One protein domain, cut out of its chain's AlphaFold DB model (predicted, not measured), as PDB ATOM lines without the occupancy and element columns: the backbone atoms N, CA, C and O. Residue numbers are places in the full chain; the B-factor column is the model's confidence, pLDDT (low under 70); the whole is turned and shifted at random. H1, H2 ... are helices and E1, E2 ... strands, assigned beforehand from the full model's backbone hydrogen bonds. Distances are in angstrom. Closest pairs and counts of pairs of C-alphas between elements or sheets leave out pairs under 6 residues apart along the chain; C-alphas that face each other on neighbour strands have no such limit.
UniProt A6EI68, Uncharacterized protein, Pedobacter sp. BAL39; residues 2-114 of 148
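AT A GLANCE: This is residues 2 to 114 of the 148 residues of an uncharacterized protein of Pedobacter sp. BAL39 (UniProt A6EI68). A long thin arm, made by H1 and the first residues of H2, sticks out from a loosely built, flat body that holds two small antiparallel hairpins, E3 with E4 and E1 with E2, with H4 between them along the chain. The long link of residues 42 to 66 swings wide from H3 to the hairpin E1 and E2, its residues 42 to 54 standing free, and residues 103 to 114 fold back from E4 to the middle. The printed part has 113 residues with four named helices and four named strands, in the order H1, H2, H3, E1, E2, H4, E3, E4; the class is mixed, helices and strands. The whole is extended, with a radius of gyration of the C-alphas of 25.4 A and spans of 83 by 47 by 21 A.

IN THESE COORDINATES: Find C-alpha 88 at (183.970, 146.198, 168.813); from there E3 runs over residues 88 to 93, 17.0 A, and E4 returns over residues 96 to 102, 17.7 A, ending at C-alpha 102 at (183.336, 150.613, 168.700). Before them, look for E1 at residues 67 to 70, E2 at residues 73 to 76 and H4 at residues 77 to 83, 10.1 A long. H1 begins at C-alpha 2 at (177.951, 128.655, 106.830) and runs 26.1 A over residues 2 to 19. H2 is residues 23 to 30, 10.4 A, and H3 is residues 38 to 41.

HOW THE PARTS SIT: Start at the hairpin of E3 and E4, antiparallel at 172 degrees, where N 91 and O 99 are 2.8 A apart and N 89 and O 101 are 3.0 A apart, both within hydrogen-bond range. In the other hairpin, E1 and E2 are antiparallel at 149 degrees, with N 68 and O 75 at 2.8 A, within hydrogen-bond range. The two hairpins' strands are apart. Look next at E1 and H4, which have 3 pairs of C-alphas within 8 A: their closest C-alphas, those of Glu 67 and Phe 77, are 4.7 A apart. H4 is apart from E4. No named helix touches another, and H1 is apart from H2. In H1, H2 and H4 every O i to N i+4 pair is within hydrogen-bond range; H3 is too short for such a pair.

THE WHOLE: The two C-alphas farthest apart, those of Lys 2 and Thr 61, are 83.7 A apart. Residues 2 to 26, of which 2 to 19 belong to H1 and 23 to 26 to H2, stand free, as do residues 42 to 54; without these stretches the body spans 47 by 38 by 20 A. The printed part has no cut. The link from H3 to E1, 25 residues, is long. Look to the B-factor column for a mean pLDDT of 86.7 over the printed part; residues 2 to 5 and 17 to 23 are under 70.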
ATOM      1  N   LYS A   2     178.334 127.594 105.860       57.38
ATOM      2  CA  LYS A   2     177.951 128.655 106.830       57.38
ATOM      3  C   LYS A   2     176.899 128.243 107.885       57.38
ATOM      4  O   LYS A   2     177.041 128.595 109.050       57.38
ATOM      5  N   ARG A   3     175.886 127.445 107.509       61.25
ATOM      6  CA  ARG A   3     174.835 126.963 108.436       61.25
ATOM      7  C   ARG A   3     175.345 125.980 109.499       61.25
ATOM      8  O   ARG A   3     174.815 125.960 110.601       61.25
ATOM      9  N   LEU A   4     176.402 125.219 109.199       65.19
ATOM     10  CA  LEU A   4     177.008 124.268 110.139       65.19
ATOM     11  C   LEU A   4     177.836 124.992 111.217       65.19
ATOM     12  O   LEU A   4     177.816 124.597 112.378       65.19
ATOM     13  N   ASN A   5     178.496 126.097 110.853       69.75
ATOM     14  CA  ASN A   5     179.208 126.962 111.802       69.75
ATOM     15  C   ASN A   5     178.234 127.748 112.691       69.75
ATOM     16  O   ASN A   5     178.481 127.879 113.885       69.75
ATOM     17  N   ALA A   6     177.104 128.202 112.135       76.25
ATOM     18  CA  ALA A   6     176.033 128.819 112.915       76.25
ATOM     19  C   ALA A   6     175.428 127.834 113.929       76.25
ATOM     20  O   ALA A   6     175.254 128.187 115.090       76.25
ATOM     21  N   LEU A   7     175.192 126.577 113.533       80.56
ATOM     22  CA  LEU A   7     174.681 125.547 114.439       80.56
ATOM     23  C   LEU A   7     175.684 125.219 115.559       80.56
ATOM     24  O   LEU A   7     175.295 125.135 116.720       80.56
ATOM     25  N   LYS A   8     176.984 125.121 115.246       82.44
ATOM     26  CA  LYS A   8     178.047 124.956 116.257       82.44
ATOM     27  C   LYS A   8     178.116 126.134 117.235       82.44
ATOM     28  O   LYS A   8     178.233 125.906 118.433       82.44
ATOM     29  N   LEU A   9     177.997 127.369 116.745       81.44
ATOM     30  CA  LEU A   9     177.973 128.575 117.583       81.44
ATOM     31  C   LEU A   9     176.750 128.612 118.507       81.44
ATOM     32  O   LEU A   9     176.892 128.911 119.686       81.44
ATOM     33  N   ILE A  10     175.571 128.237 118.002       86.25
ATOM     34  CA  ILE A  10     174.340 128.137 118.805       86.25
ATOM     35  C   ILE A  10     174.482 127.052 119.881       86.25
ATOM     36  O   ILE A  10     174.087 127.259 121.024       86.25
ATOM     37  N   THR A  11     175.104 125.919 119.543       85.12
ATOM     38  CA  THR A  11     175.323 124.817 120.493       85.12
ATOM     39  C   THR A  11     176.315 125.220 121.591       85.12
ATOM     40  O   THR A  11     176.075 124.949 122.763       85.12
ATOM     41  N   LEU A  12     177.391 125.934 121.238       85.25
ATOM     42  CA  LEU A  12     178.366 126.466 122.197       85.25
ATOM     43  C   LEU A  12     177.742 127.528 123.121       85.25
ATOM     44  O   LEU A  12     177.993 127.516 124.323       85.25
ATOM     45  N   ALA A  13     176.891 128.404 122.576       84.31
ATOM     46  CA  ALA A  13     176.165 129.404 123.353       84.31
ATOM     47  C   ALA A  13     175.165 128.762 124.328       84.31
ATOM     48  O   ALA A  13     175.095 129.167 125.485       84.31
ATOM     49  N   LEU A  14     174.446 127.719 123.903       81.50
ATOM     50  CA  LEU A  14     173.542 126.961 124.775       81.50
ATOM     51  C   LEU A  14     174.304 126.272 125.912       81.50
ATOM     52  O   LEU A  14     173.897 126.386 127.064       81.50
ATOM     53  N   ILE A  15     175.439 125.628 125.625       78.38
ATOM     54  CA  ILE A  15     176.295 125.016 126.655       78.38
ATOM     55  C   ILE A  15     176.787 126.079 127.651       78.38
ATOM     56  O   ILE A  15     176.688 125.871 128.859       78.38
ATOM     57  N   ALA A  16     177.236 127.244 127.171       73.88
ATOM     58  CA  ALA A  16     177.654 128.350 128.032       73.88
ATOM     59  C   ALA A  16     176.510 128.853 128.937       73.88
ATOM     60  O   ALA A  16     176.716 129.022 130.142       73.88
ATOM     61  N   LEU A  17     175.289 128.996 128.405       69.75
ATOM     62  CA  LEU A  17     174.099 129.340 129.195       69.75
ATOM     63  C   LEU A  17     173.761 128.270 130.248       69.75
ATOM     64  O   LEU A  17     173.452 128.614 131.388       69.75
ATOM     65  N   PHE A  18     173.868 126.979 129.916       65.06
ATOM     66  CA  PHE A  18     173.605 125.898 130.874       65.06
ATOM     67  C   PHE A  18     174.644 125.841 132.006       65.06
ATOM     68  O   PHE A  18     174.282 125.526 133.143       65.06
ATOM     69  N   THR A  19     175.903 126.222 131.748       62.34
ATOM     70  CA  THR A  19     176.958 126.282 132.782       62.34
ATOM     71  C   THR A  19     176.814 127.441 133.774       62.34
ATOM     72  O   THR A  19     177.375 127.367 134.869       62.34
ATOM     73  N   GLN A  20     176.001 128.464 133.476       59.56
ATOM     74  CA  GLN A  20     175.722 129.562 134.417       59.56
ATOM     75  C   GLN A  20     174.950 129.104 135.669       59.56
ATOM     76  O   GLN A  20     174.985 129.778 136.699       59.56
ATOM     77  N   ASN A  21     174.334 127.916 135.636       57.16
ATOM     78  CA  ASN A  21     173.721 127.295 136.814       57.16
ATOM     79  C   ASN A  21     174.757 126.840 137.864       57.16
ATOM     80  O   ASN A  21     174.410 126.642 139.028       57.16
ATOM     81  N   SER A  22     176.042 126.735 137.500       57.28
ATOM     82  CA  SER A  22     177.144 126.421 138.422       57.28
ATOM     83  C   SER A  22     177.763 127.684 139.046       57.28
ATOM     84  O   SER A  22     178.978 127.824 139.191       57.28
ATOM     85  N   CYS A  23     176.921 128.629 139.472       67.25
ATOM     86  CA  CYS A  23     177.339 129.861 140.154       67.25
ATOM     87  C   CYS A  23     178.095 129.636 141.482       67.25
ATOM     88  O   CYS A  23     178.575 130.595 142.080       67.25
ATOM     89  N   LYS A  24     178.214 128.397 141.978       71.69
ATOM     90  CA  LYS A  24     178.922 128.089 143.233       71.69
ATOM     91  C   LYS A  24     180.439 128.190 143.088       71.69
ATOM     92  O   LYS A  24     181.077 128.788 143.947       71.69
ATOM     93  N   VAL A  25     181.005 127.668 141.996       75.81
ATOM     94  CA  VAL A  25     182.460 127.716 141.755       75.81
ATOM     95  C   VAL A  25     182.908 129.157 141.510       75.81
ATOM     96  O   VAL A  25     183.889 129.602 142.092       75.81
ATOM     97  N   GLY A  26     182.135 129.924 140.735       75.19
ATOM     98  CA  GLY A  26     182.393 131.353 140.536       75.19
ATOM     99  C   GLY A  26     182.336 132.150 141.842       75.19
ATOM    100  O   GLY A  26     183.252 132.911 142.131       75.19
ATOM    101  N   ARG A  27     181.318 131.924 142.686       77.06
ATOM    102  CA  ARG A  27     181.232 132.561 144.012       77.06
ATOM    103  C   ARG A  27     182.386 132.178 144.932       77.06
ATOM    104  O   ARG A  27     182.838 133.031 145.678       77.06
ATOM    105  N   PHE A  28     182.870 130.939 144.869       75.56
ATOM    106  CA  PHE A  28     184.043 130.515 145.631       75.56
ATOM    107  C   PHE A  28     185.304 131.272 145.198       75.56
ATOM    108  O   PHE A  28     186.040 131.763 146.043       75.56
ATOM    109  N   VAL A  29     185.518 131.440 143.889       79.88
ATOM    110  CA  VAL A  29     186.657 132.214 143.369       79.88
ATOM    111  C   VAL A  29     186.539 133.702 143.731       79.88
ATOM    112  O   VAL A  29     187.539 134.322 144.078       79.88
ATOM    113  N   VAL A  30     185.331 134.276 143.688       81.25
ATOM    114  CA  VAL A  30     185.094 135.706 143.966       81.25
ATOM    115  C   VAL A  30     185.124 136.031 145.466       81.25
ATOM    116  O   VAL A  30     185.694 137.044 145.855       81.25
ATOM    117  N   TYR A  31     184.534 135.188 146.317       82.00
ATOM    118  CA  TYR A  31     184.403 135.403 147.768       82.00
ATOM    119  C   TYR A  31     185.392 134.566 148.591       82.00
ATOM    120  O   TYR A  31     185.117 134.239 149.739       82.00
ATOM    121  N   ASN A  32     186.524 134.188 147.998       79.75
ATOM    122  CA  ASN A  32     187.499 133.212 148.501       79.75
ATOM    123  C   ASN A  32     187.979 133.429 149.957       79.75
ATOM    124  O   ASN A  32     188.472 132.496 150.587       79.75
ATOM    125  N   TYR A  33     187.832 134.640 150.500       83.94
ATOM    126  CA  TYR A  33     188.185 134.970 151.877       83.94
ATOM    127  C   TYR A  33     186.977 135.454 152.663       83.94
ATOM    128  O   TYR A  33     186.159 136.219 152.152       83.94
ATOM    129  N   ALA A  34     186.919 135.013 153.919       82.69
ATOM    130  CA  ALA A  34     185.898 135.458 154.844       82.69
ATOM    131  C   ALA A  34     186.129 136.918 155.236       82.69
ATOM    132  O   ALA A  34     187.262 137.338 155.481       82.69
ATOM    133  N   ASP A  35     185.040 137.664 155.307       86.62
ATOM    134  CA  ASP A  35     185.052 139.110 155.459       86.62
ATOM    135  C   ASP A  35     183.893 139.572 156.356       86.62
ATOM    136  O   ASP A  35     182.884 138.881 156.526       86.62
ATOM    137  N   ILE A  36     184.035 140.751 156.956       86.69
ATOM    138  CA  ILE A  36     183.079 141.305 157.921       86.69
ATOM    139  C   ILE A  36     181.691 141.537 157.298       86.69
ATOM    140  O   ILE A  36     180.658 141.381 157.954       86.69
ATOM    141  N   ASP A  37     181.660 141.809 155.993       88.50
ATOM    142  CA  ASP A  37     180.448 142.032 155.206       88.50
ATOM    143  C   ASP A  37     179.834 140.756 154.610       88.50
ATOM    144  O   ASP A  37     178.867 140.828 153.848       88.50
ATOM    145  N   ASP A  38     180.333 139.566 154.952       88.44
ATOM    146  CA  ASP A  38     179.820 138.312 154.383       88.44
ATOM    147  C   ASP A  38     178.344 138.061 154.696       88.44
ATOM    148  O   ASP A  38     177.620 137.483 153.881       88.44
ATOM    149  N   HIS A  39     177.857 138.580 155.823       87.50
ATOM    150  CA  HIS A  39     176.442 138.525 156.183       87.50
ATOM    151  C   HIS A  39     175.524 139.239 155.166       87.50
ATOM    152  O   HIS A  39     174.331 138.956 155.130       87.50
ATOM    153  N   LYS A  40     176.067 140.126 154.318       89.19
ATOM    154  CA  LYS A  40     175.348 140.806 153.223       89.19
ATOM    155  C   LYS A  40     175.420 140.037 151.898       89.19
ATOM    156  O   LYS A  40     174.594 140.256 151.015       89.19
ATOM    157  N   LYS A  41     176.417 139.159 151.733       87.56
ATOM    158  CA  LYS A  41     176.693 138.420 150.484       87.56
ATOM    159  C   LYS A  41     175.913 137.106 150.407       87.56
ATOM    160  O   LYS A  41     175.567 136.648 149.314       87.56
ATOM    161  N   PHE A  42     175.658 136.485 151.556       87.25
ATOM    162  CA  PHE A  42     175.043 135.164 151.660       87.25
ATOM    163  C   PHE A  42     173.610 135.234 152.199       87.25
ATOM    164  O   PHE A  42     173.273 136.150 152.945       87.25
ATOM    165  N   PRO A  43     172.746 134.263 151.842       88.00
ATOM    166  CA  PRO A  43     171.414 134.182 152.424       88.00
ATOM    167  C   PRO A  43     171.516 133.981 153.938       88.00
ATOM    168  O   PRO A  43     172.208 133.078 154.408       88.00
ATOM    169  N   ALA A  44     170.791 134.805 154.686       89.75
ATOM    170  CA  ALA A  44     170.726 134.756 156.138       89.75
ATOM    171  C   ALA A  44     169.303 134.428 156.600       89.75
ATOM    172  O   ALA A  44     168.320 134.706 155.912       89.75
ATOM    173  N   ARG A  45     169.195 133.842 157.793       90.06
ATOM    174  CA  ARG A  45     167.930 133.699 158.513       90.06
ATOM    175  C   ARG A  45     167.938 134.693 159.666       90.06
ATOM    176  O   ARG A  45     168.848 134.636 160.490       90.06
ATOM    177  N   ASN A  46     166.928 135.557 159.730       89.75
ATOM    178  CA  ASN A  46     166.749 136.431 160.881       89.75
ATOM    179  C   ASN A  46     166.323 135.609 162.104       89.75
ATOM    180  O   ASN A  46     165.509 134.690 161.983       89.75
ATOM    181  N   ILE A  47     166.883 135.933 163.267       88.19
ATOM    182  CA  ILE A  47     166.456 135.368 164.546       88.19
ATOM    183  C   ILE A  47     165.670 136.463 165.251       88.19
ATOM    184  O   ILE A  47     166.234 137.486 165.634       88.19
ATOM    185  N   GLU A  48     164.365 136.249 165.393       89.38
ATOM    186  CA  GLU A  48     163.485 137.222 166.028       89.38
ATOM    187  C   GLU A  48     163.863 137.424 167.499       89.38
ATOM    188  O   GLU A  48     164.109 136.470 168.242       89.38
ATOM    189  N   THR A  49     163.910 138.685 167.927       86.81
ATOM    190  CA  THR A  49     164.152 139.022 169.331       86.81
ATOM    191  C   THR A  49     162.898 138.763 170.160       86.81
ATOM    192  O   THR A  49     161.789 139.045 169.708       86.81
ATOM    193  N   GLY A  50     163.064 138.285 171.394       87.12
ATOM    194  CA  GLY A  50     161.954 138.137 172.337       87.12
ATOM    195  C   GLY A  50     161.302 139.472 172.721       87.12
ATOM    196  O   GLY A  50     161.843 140.550 172.469       87.12
ATOM    197  N   THR A  51     160.140 139.394 173.370       89.19
ATOM    198  CA  THR A  51     159.386 140.570 173.842       89.19
ATOM    199  C   THR A  51     160.099 141.322 174.967       89.19
ATOM    200  O   THR A  51     159.944 142.535 175.087       89.19
ATOM    201  N   THR A  52     160.899 140.625 175.776       90.81
ATOM    202  CA  THR A  52     161.700 141.206 176.855       90.81
ATOM    203  C   THR A  52     163.178 141.228 176.481       90.81
ATOM    204  O   THR A  52     163.757 140.218 176.080       90.81
ATOM    205  N   LYS A  53     163.805 142.401 176.622       88.88
ATOM    206  CA  LYS A  53     165.247 142.588 176.436       88.88
ATOM    207  C   LYS A  53     165.888 142.807 177.795       88.88
ATOM    208  O   LYS A  53     165.484 143.699 178.534       88.88
ATOM    209  N   PHE A  54     166.881 141.989 178.112       90.25
ATOM    210  CA  PHE A  54     167.753 142.257 179.242       90.25
ATOM    211  C   PHE A  54     168.759 143.338 178.840       90.25
ATOM    212  O   PHE A  54     169.390 143.224 177.790       90.25
ATOM    213  N   ILE A  55     168.889 144.378 179.660       92.06
ATOM    214  CA  ILE A  55     169.838 145.474 179.457       92.06
ATOM    215  C   ILE A  55     170.817 145.449 180.622       92.06
ATOM    216  O   ILE A  55     170.398 145.472 181.780       92.06
ATOM    217  N   PHE A  56     172.110 145.402 180.316       93.88
ATOM    218  CA  PHE A  56     173.134 145.499 181.344       93.88
ATOM    219  C   PHE A  56     173.197 146.936 181.885       93.88
ATOM    220  O   PHE A  56     173.230 147.881 181.092       93.88
ATOM    221  N   PRO A  57     173.255 147.126 183.213       95.50
ATOM    222  CA  PRO A  57     173.700 148.380 183.805       95.50
ATOM    223  C   PRO A  57     175.065 148.800 183.251       95.50
ATOM    224  O   PRO A  57     175.933 147.956 183.017       95.50
ATOM    225  N   VAL A  58     175.272 150.104 183.082       95.44
ATOM    226  CA  VAL A  58     176.552 150.687 182.660       95.44
ATOM    227  C   VAL A  58     177.176 151.396 183.857       95.44
ATOM    228  O   VAL A  58     176.493 152.135 184.564       95.44
ATOM    229  N   ALA A  59     178.458 151.145 184.114       94.50
ATOM    230  CA  ALA A  59     179.174 151.795 185.202       94.50
ATOM    231  C   ALA A  59     179.341 153.298 184.921       94.50
ATOM    232  O   ALA A  59     179.762 153.680 183.832       94.50
ATOM    233  N   GLU A  60     179.083 154.147 185.920       90.56
ATOM    234  CA  GLU A  60     179.332 155.597 185.818       90.56
ATOM    235  C   GLU A  60     180.819 155.908 185.601       90.56
ATOM    236  O   GLU A  60     181.182 156.821 184.865       90.56
ATOM    237  N   THR A  61     181.692 155.137 186.251       90.81
ATOM    238  CA  THR A  61     183.140 155.165 186.032       90.81
ATOM    239  C   THR A  61     183.586 153.771 185.629       90.81
ATOM    240  O   THR A  61     183.641 152.857 186.458       90.81
ATOM    241  N   GLY A  62     183.864 153.628 184.337       86.94
ATOM    242  CA  GLY A  62     184.338 152.396 183.734       86.94
ATOM    243  C   GLY A  62     185.666 151.906 184.304       86.94
ATOM    244  O   GLY A  62     186.419 152.646 184.942       86.94
ATOM    245  N   LYS A  63     185.926 150.615 184.113       90.25
ATOM    246  CA  LYS A  63     187.197 149.980 184.472       90.25
ATOM    247  C   LYS A  63     187.765 149.278 183.257       90.25
ATOM    248  O   LYS A  63     187.415 148.134 182.970       90.25
ATOM    249  N   GLU A  64     188.707 149.944 182.620       91.31
ATOM    250  CA  GLU A  64     189.522 149.428 181.537       91.31
ATOM    251  C   GLU A  64     191.012 149.424 181.916       91.31
ATOM    252  O   GLU A  64     191.473 150.245 182.719       91.31
ATOM    253  N   PRO A  65     191.806 148.488 181.370       90.81
ATOM    254  CA  PRO A  65     193.255 148.570 181.464       90.81
ATOM    255  C   PRO A  65     193.744 149.833 180.750       90.81
ATOM    256  O   PRO A  65     193.309 150.122 179.641       90.81
ATOM    257  N   LYS A  66     194.690 150.562 181.346       90.44
ATOM    258  CA  LYS A  66     195.363 151.673 180.646       90.44
ATOM    259  C   LYS A  66     196.373 151.156 179.625       90.44
ATOM    260  O   LYS A  66     196.504 151.699 178.531       90.44
ATOM    261  N   GLU A  67     197.067 150.083 179.987       93.44
ATOM    262  CA  GLU A  67     198.147 149.499 179.203       93.44
ATOM    263  C   GLU A  67     198.048 147.973 179.182       93.44
ATOM    264  O   GLU A  67     197.558 147.341 180.123       93.44
ATOM    265  N   LEU A  68     198.531 147.387 178.091       90.69
ATOM    266  CA  LEU A  68     198.707 145.956 177.902       90.69
ATOM    267  C   LEU A  68     200.199 145.637 177.907       90.69
ATOM    268  O   LEU A  68     200.950 146.113 177.055       90.69
ATOM    269  N   HIS A  69     200.612 144.786 178.842       90.75
ATOM    270  CA  HIS A  69     201.978 144.280 178.906       90.75
ATOM    271  C   HIS A  69     202.083 142.973 178.115       90.75
ATOM    272  O   HIS A  69     201.581 141.929 178.534       90.75
ATOM    273  N   LEU A  70     202.731 143.035 176.954       87.38
ATOM    274  CA  LEU A  70     202.911 141.918 176.029       87.38
ATOM    275  C   LEU A  70     204.400 141.770 175.718       87.38
ATOM    276  O   LEU A  70     204.999 142.674 175.143       87.38
ATOM    277  N   LYS A  71     204.993 140.614 176.053       81.75
ATOM    278  CA  LYS A  71     206.391 140.268 175.711       81.75
ATOM    279  C   LYS A  71     207.381 141.406 176.031       81.75
ATOM    280  O   LYS A  71     208.093 141.878 175.145       81.75
ATOM    281  N   ASP A  72     207.351 141.877 177.277       84.75
ATOM    282  CA  ASP A  72     208.206 142.947 177.821       84.75
ATOM    283  C   ASP A  72     207.997 144.349 177.219       84.75
ATOM    284  O   ASP A  72     208.773 145.267 177.484       84.75
ATOM    285  N   LYS A  73     206.931 144.550 176.435       85.69
ATOM    286  CA  LYS A  73     206.532 145.860 175.907       85.69
ATOM    287  C   LYS A  73     205.184 146.279 176.471       85.69
ATOM    288  O   LYS A  73     204.283 145.453 176.625       85.69
ATOM    289  N   SER A  74     205.061 147.568 176.771       91.81
ATOM    290  CA  SER A  74     203.791 148.178 177.151       91.81
ATOM    291  C   SER A  74     203.161 148.853 175.942       91.81
ATOM    292  O   SER A  74     203.827 149.624 175.249       91.81
ATOM    293  N   HIS A  75     201.894 148.551 175.688       92.56
ATOM    294  CA  HIS A  75     201.100 149.174 174.636       92.56
ATOM    295  C   HIS A  75     199.872 149.840 175.259       92.56
ATOM    296  O   HIS A  75     199.204 149.192 176.068       92.56
ATOM    297  N   PRO A  76     199.524 151.086 174.891       94.81
ATOM    298  CA  PRO A  76     198.258 151.679 175.308       94.81
ATOM    299  C   PRO A  76     197.095 150.782 174.875       94.81
ATOM    300  O   PRO A  76     197.048 150.338 173.728       94.81
ATOM    301  N   PHE A  77     196.177 150.489 175.797       94.44
ATOM    302  CA  PHE A  77     195.128 149.485 175.592       94.44
ATOM    303  C   PHE A  77     194.273 149.768 174.353       94.44
ATOM    304  O   PHE A  77     194.126 148.903 173.493       94.44
ATOM    305  N   GLU A  78     193.755 150.991 174.233       93.06
ATOM    306  CA  GLU A  78     192.899 151.360 173.104       93.06
ATOM    307  C   GLU A  78     193.660 151.363 171.776       93.06
ATOM    308  O   GLU A  78     193.152 150.848 170.783       93.06
ATOM    309  N   GLN A  79     194.890 151.886 171.774       93.69
ATOM    310  CA  GLN A  79     195.726 151.925 170.577       93.69
ATOM    311  C   GLN A  79     196.046 150.511 170.092       93.69
ATOM    312  O   GLN A  79     195.980 150.233 168.903       93.69
ATOM    313  N   TYR A  80     196.323 149.587 171.013       95.00
ATOM    314  CA  TYR A  80     196.535 148.191 170.659       95.00
ATOM    315  C   TYR A  80     195.303 147.581 169.977       95.00
ATOM    316  O   TYR A  80     195.448 146.843 169.004       95.00
ATOM    317  N   LEU A  81     194.091 147.871 170.463       95.25
ATOM    318  CA  LEU A  81     192.863 147.367 169.842       95.25
ATOM    319  C   LEU A  81     192.670 147.937 168.431       95.25
ATOM    320  O   LEU A  81     192.345 147.177 167.514       95.25
ATOM    321  N   GLU A  82     192.917 149.232 168.258       94.75
ATOM    322  CA  GLU A  82     192.825 149.931 166.974       94.75
ATOM    323  C   GLU A  82     193.866 149.415 165.964       94.75
ATOM    324  O   GLU A  82     193.506 149.013 164.858       94.75
ATOM    325  N   ASP A  83     195.132 149.289 166.374       94.12
ATOM    326  CA  ASP A  83     196.229 148.760 165.549       94.12
ATOM    327  C   ASP A  83     195.960 147.315 165.083       94.12
ATOM    328  O   ASP A  83     196.378 146.903 163.997       94.12
ATOM    329  N   ASN A  84     195.230 146.536 165.891       93.94
ATOM    330  CA  ASN A  84     194.816 145.168 165.567       93.94
ATOM    331  C   ASN A  84     193.477 145.089 164.810       93.94
ATOM    332  O   ASN A  84     192.953 143.989 164.630       93.94
ATOM    333  N   LYS A  85     192.937 146.217 164.329       94.00
ATOM    334  CA  LYS A  85     191.688 146.288 163.549       94.00
ATOM    335  C   LYS A  85     190.474 145.737 164.308       94.00
ATOM    336  O   LYS A  85     189.619 145.056 163.739       94.00
ATOM    337  N   THR A  86     190.416 145.995 165.614       94.38
ATOM    338  CA  THR A  86     189.255 145.643 166.443       94.38
ATOM    339  C   THR A  86     188.084 146.551 166.091       94.38
ATOM    340  O   THR A  86     188.221 147.764 166.146       94.38
ATOM    341  N   VAL A  87     186.920 145.979 165.775       95.25
ATOM    342  CA  VAL A  87     185.712 146.757 165.429       95.25
ATOM    343  C   VAL A  87     184.780 147.004 166.616       95.25
ATOM    344  O   VAL A  87     184.074 148.007 166.649       95.25
ATOM    345  N   ALA A  88     184.787 146.110 167.607       95.25
ATOM    346  CA  ALA A  88     183.970 146.198 168.813       95.25
ATOM    347  C   ALA A  88     184.673 145.489 169.976       95.25
ATOM    348  O   ALA A  88     185.200 144.386 169.802       95.25
ATOM    349  N   PHE A  89     184.669 146.101 171.161       95.94
ATOM    350  CA  PHE A  89     185.228 145.511 172.376       95.94
ATOM    351  C   PHE A  89     184.386 145.885 173.598       95.94
ATOM    352  O   PHE A  89     184.022 147.046 173.777       95.94
ATOM    353  N   LEU A  90     184.102 144.895 174.446       95.56
ATOM    354  CA  LEU A  90     183.198 145.017 175.587       95.56
ATOM    355  C   LEU A  90     183.779 144.295 176.811       95.56
ATOM    356  O   LEU A  90     184.187 143.137 176.718       95.56
ATOM    357  N   ILE A  91     183.774 144.964 177.966       96.12
ATOM    358  CA  ILE A  91     184.146 144.399 179.268       96.12
ATOM    359  C   ILE A  91     182.923 144.438 180.177       96.12
ATOM    360  O   ILE A  91     182.444 145.510 180.543       96.12
ATOM    361  N   ILE A  92     182.456 143.264 180.599       95.94
ATOM    362  CA  ILE A  92     181.399 143.119 181.603       95.94
ATOM    363  C   ILE A  92     182.009 142.506 182.859       95.94
ATOM    364  O   ILE A  92     182.724 141.505 182.792       95.94
ATOM    365  N   LYS A  93     181.713 143.096 184.017       95.25
ATOM    366  CA  LYS A  93     182.116 142.570 185.322       95.25
ATOM    367  C   LYS A  93     180.990 142.779 186.322       95.25
ATOM    368  O   LYS A  93     180.485 143.892 186.429       95.25
ATOM    369  N   ASN A  94     180.654 141.730 187.077       94.69
ATOM    370  CA  ASN A  94     179.582 141.748 188.079       94.69
ATOM    371  C   ASN A  94     178.266 142.297 187.492       94.69
ATOM    372  O   ASN A  94     177.720 143.274 187.998       94.69
ATOM    373  N   ASP A  95     177.833 141.730 186.363       94.38
ATOM    374  CA  ASP A  95     176.617 142.119 185.632       94.38
ATOM    375  C   ASP A  95     176.534 143.598 185.221       94.38
ATOM    376  O   ASP A  95     175.458 144.098 184.929       94.38
ATOM    377  N   THR A  96     177.663 144.307 185.165       96.00
ATOM    378  CA  THR A  96     177.725 145.721 184.775       96.00
ATOM    379  C   THR A  96     178.764 145.917 183.677       96.00
ATOM    380  O   THR A  96     179.895 145.424 183.789       96.00
ATOM    381  N   VAL A  97     178.402 146.656 182.630       96.88
ATOM    382  CA  VAL A  97     179.326 147.084 181.575       96.88
ATOM    383  C   VAL A  97     180.336 148.055 182.173       96.88
ATOM    384  O   VAL A  97     179.973 149.106 182.695       96.88
ATOM    385  N   GLN A  98     181.609 147.676 182.120       96.88
ATOM    386  CA  GLN A  98     182.728 148.481 182.605       96.88
ATOM    387  C   GLN A  98     183.370 149.294 181.485       96.88
ATOM    388  O   GLN A  98     183.941 150.338 181.758       96.88
ATOM    389  N   TYR A  99     183.335 148.798 180.252       96.19
ATOM    390  CA  TYR A  99     183.928 149.455 179.093       96.19
ATOM    391  C   TYR A  99     183.265 148.908 177.836       96.19
ATOM    392  O   TYR A  99     183.133 147.692 177.700       96.19
ATOM    393  N   GLU A 100     182.883 149.787 176.923       95.62
ATOM    394  CA  GLU A 100     182.289 149.443 175.636       95.62
ATOM    395  C   GLU A 100     182.756 150.466 174.607       95.62
ATOM    396  O   GLU A 100     182.579 151.670 174.799       95.62
ATOM    397  N   LYS A 101     183.384 149.997 173.528       95.12
ATOM    398  CA  LYS A 101     183.857 150.866 172.451       95.12
ATOM    399  C   LYS A 101     183.743 150.178 171.101       95.12
ATOM    400  O   LYS A 101     183.920 148.962 170.984       95.12
ATOM    401  N   TYR A 102     183.471 150.998 170.096       96.00
ATOM    402  CA  TYR A 102     183.336 150.613 168.700       96.00
ATOM    403  C   TYR A 102     184.256 151.482 167.838       96.00
ATOM    404  O   TYR A 102     184.445 152.666 168.130       96.00
ATOM    405  N   TRP A 103     184.822 150.895 166.787       95.12
ATOM    406  CA  TRP A 103     185.730 151.554 165.838       95.12
ATOM    407  C   TRP A 103     185.170 151.463 164.415       95.12
ATOM    408  O   TRP A 103     184.142 150.833 164.196       95.12
ATOM    409  N   ASP A 104     185.814 152.109 163.438       90.00
ATOM    410  CA  ASP A 104     185.499 151.978 162.003       90.00
ATOM    411  C   ASP A 104     184.015 152.177 161.626       90.00
ATOM    412  O   ASP A 104     183.502 151.569 160.688       90.00
ATOM    413  N   LYS A 105     183.329 153.092 162.329       91.12
ATOM    414  CA  LYS A 105     181.895 153.420 162.149       91.12
ATOM    415  C   LYS A 105     180.934 152.282 162.515       91.12
ATOM    416  O   LYS A 105     179.761 152.352 162.154       91.12
ATOM    417  N   TYR A 106     181.414 151.265 163.224       92.94
ATOM    418  CA  TYR A 106     180.558 150.277 163.859       92.94
ATOM    419  C   TYR A 106     179.904 150.876 165.104       92.94
ATOM    420  O   TYR A 106     180.418 151.804 165.729       92.94
ATOM    421  N   ASP A 107     178.755 150.324 165.457       94.56
ATOM    422  CA  ASP A 107     177.998 150.666 166.653       94.56
ATOM    423  C   ASP A 107     177.366 149.407 167.266       94.56
ATOM    424  O   ASP A 107     177.478 148.302 166.728       94.56
ATOM    425  N   ALA A 108     176.657 149.578 168.382       91.50
ATOM    426  CA  ALA A 108     175.982 148.491 169.091       91.50
ATOM    427  C   ALA A 108     174.914 147.749 168.258       91.50
ATOM    428  O   ALA A 108     174.513 146.644 168.616       91.50
ATOM    429  N   SER A 109     174.431 148.343 167.162       91.56
ATOM    430  CA  SER A 109     173.444 147.736 166.260       91.56
ATOM    431  C   SER A 109     174.074 147.025 165.058       91.56
ATOM    432  O   SER A 109     173.378 146.363 164.285       91.56
ATOM    433  N   SER A 110     175.391 147.148 164.895       92.75
ATOM    434  CA  SER A 110     176.112 146.641 163.738       92.75
ATOM    435  C   SER A 110     176.326 145.128 163.815       92.75
ATOM    436  O   SER A 110     176.843 144.591 164.795       92.75
ATOM    437  N   THR A 111     175.976 144.420 162.740       91.12
ATOM    438  CA  THR A 111     176.177 142.968 162.642       91.12
ATOM    439  C   THR A 111     177.618 142.650 162.255       91.12
ATOM    440  O   THR A 111     178.074 143.025 161.175       91.12
ATOM    441  N   VAL A 112     178.311 141.891 163.107       91.56
ATOM    442  CA  VAL A 112     179.670 141.390 162.855       91.56
ATOM    443  C   VAL A 112     179.705 139.858 162.917       91.56
ATOM    444  O   VAL A 112     179.010 139.254 163.743       91.56
ATOM    445  N   PRO A 113     180.484 139.181 162.057       90.38
ATOM    446  CA  PRO A 113     180.586 137.733 162.085       90.38
ATOM    447  C   PRO A 113     181.362 137.282 163.325       90.38
ATOM    448  O   PRO A 113     182.506 137.664 163.546       90.38
ATOM    449  N   SER A 114     180.756 136.399 164.116       90.88
ATOM    450  CA  SER A 114     181.377 135.831 165.320       90.88
ATOM    451  C   SER A 114     182.238 134.587 165.038       90.88
ATOM    452  O   SER A 114     182.859 134.022 165.942       90.88
TER     453      SER A 114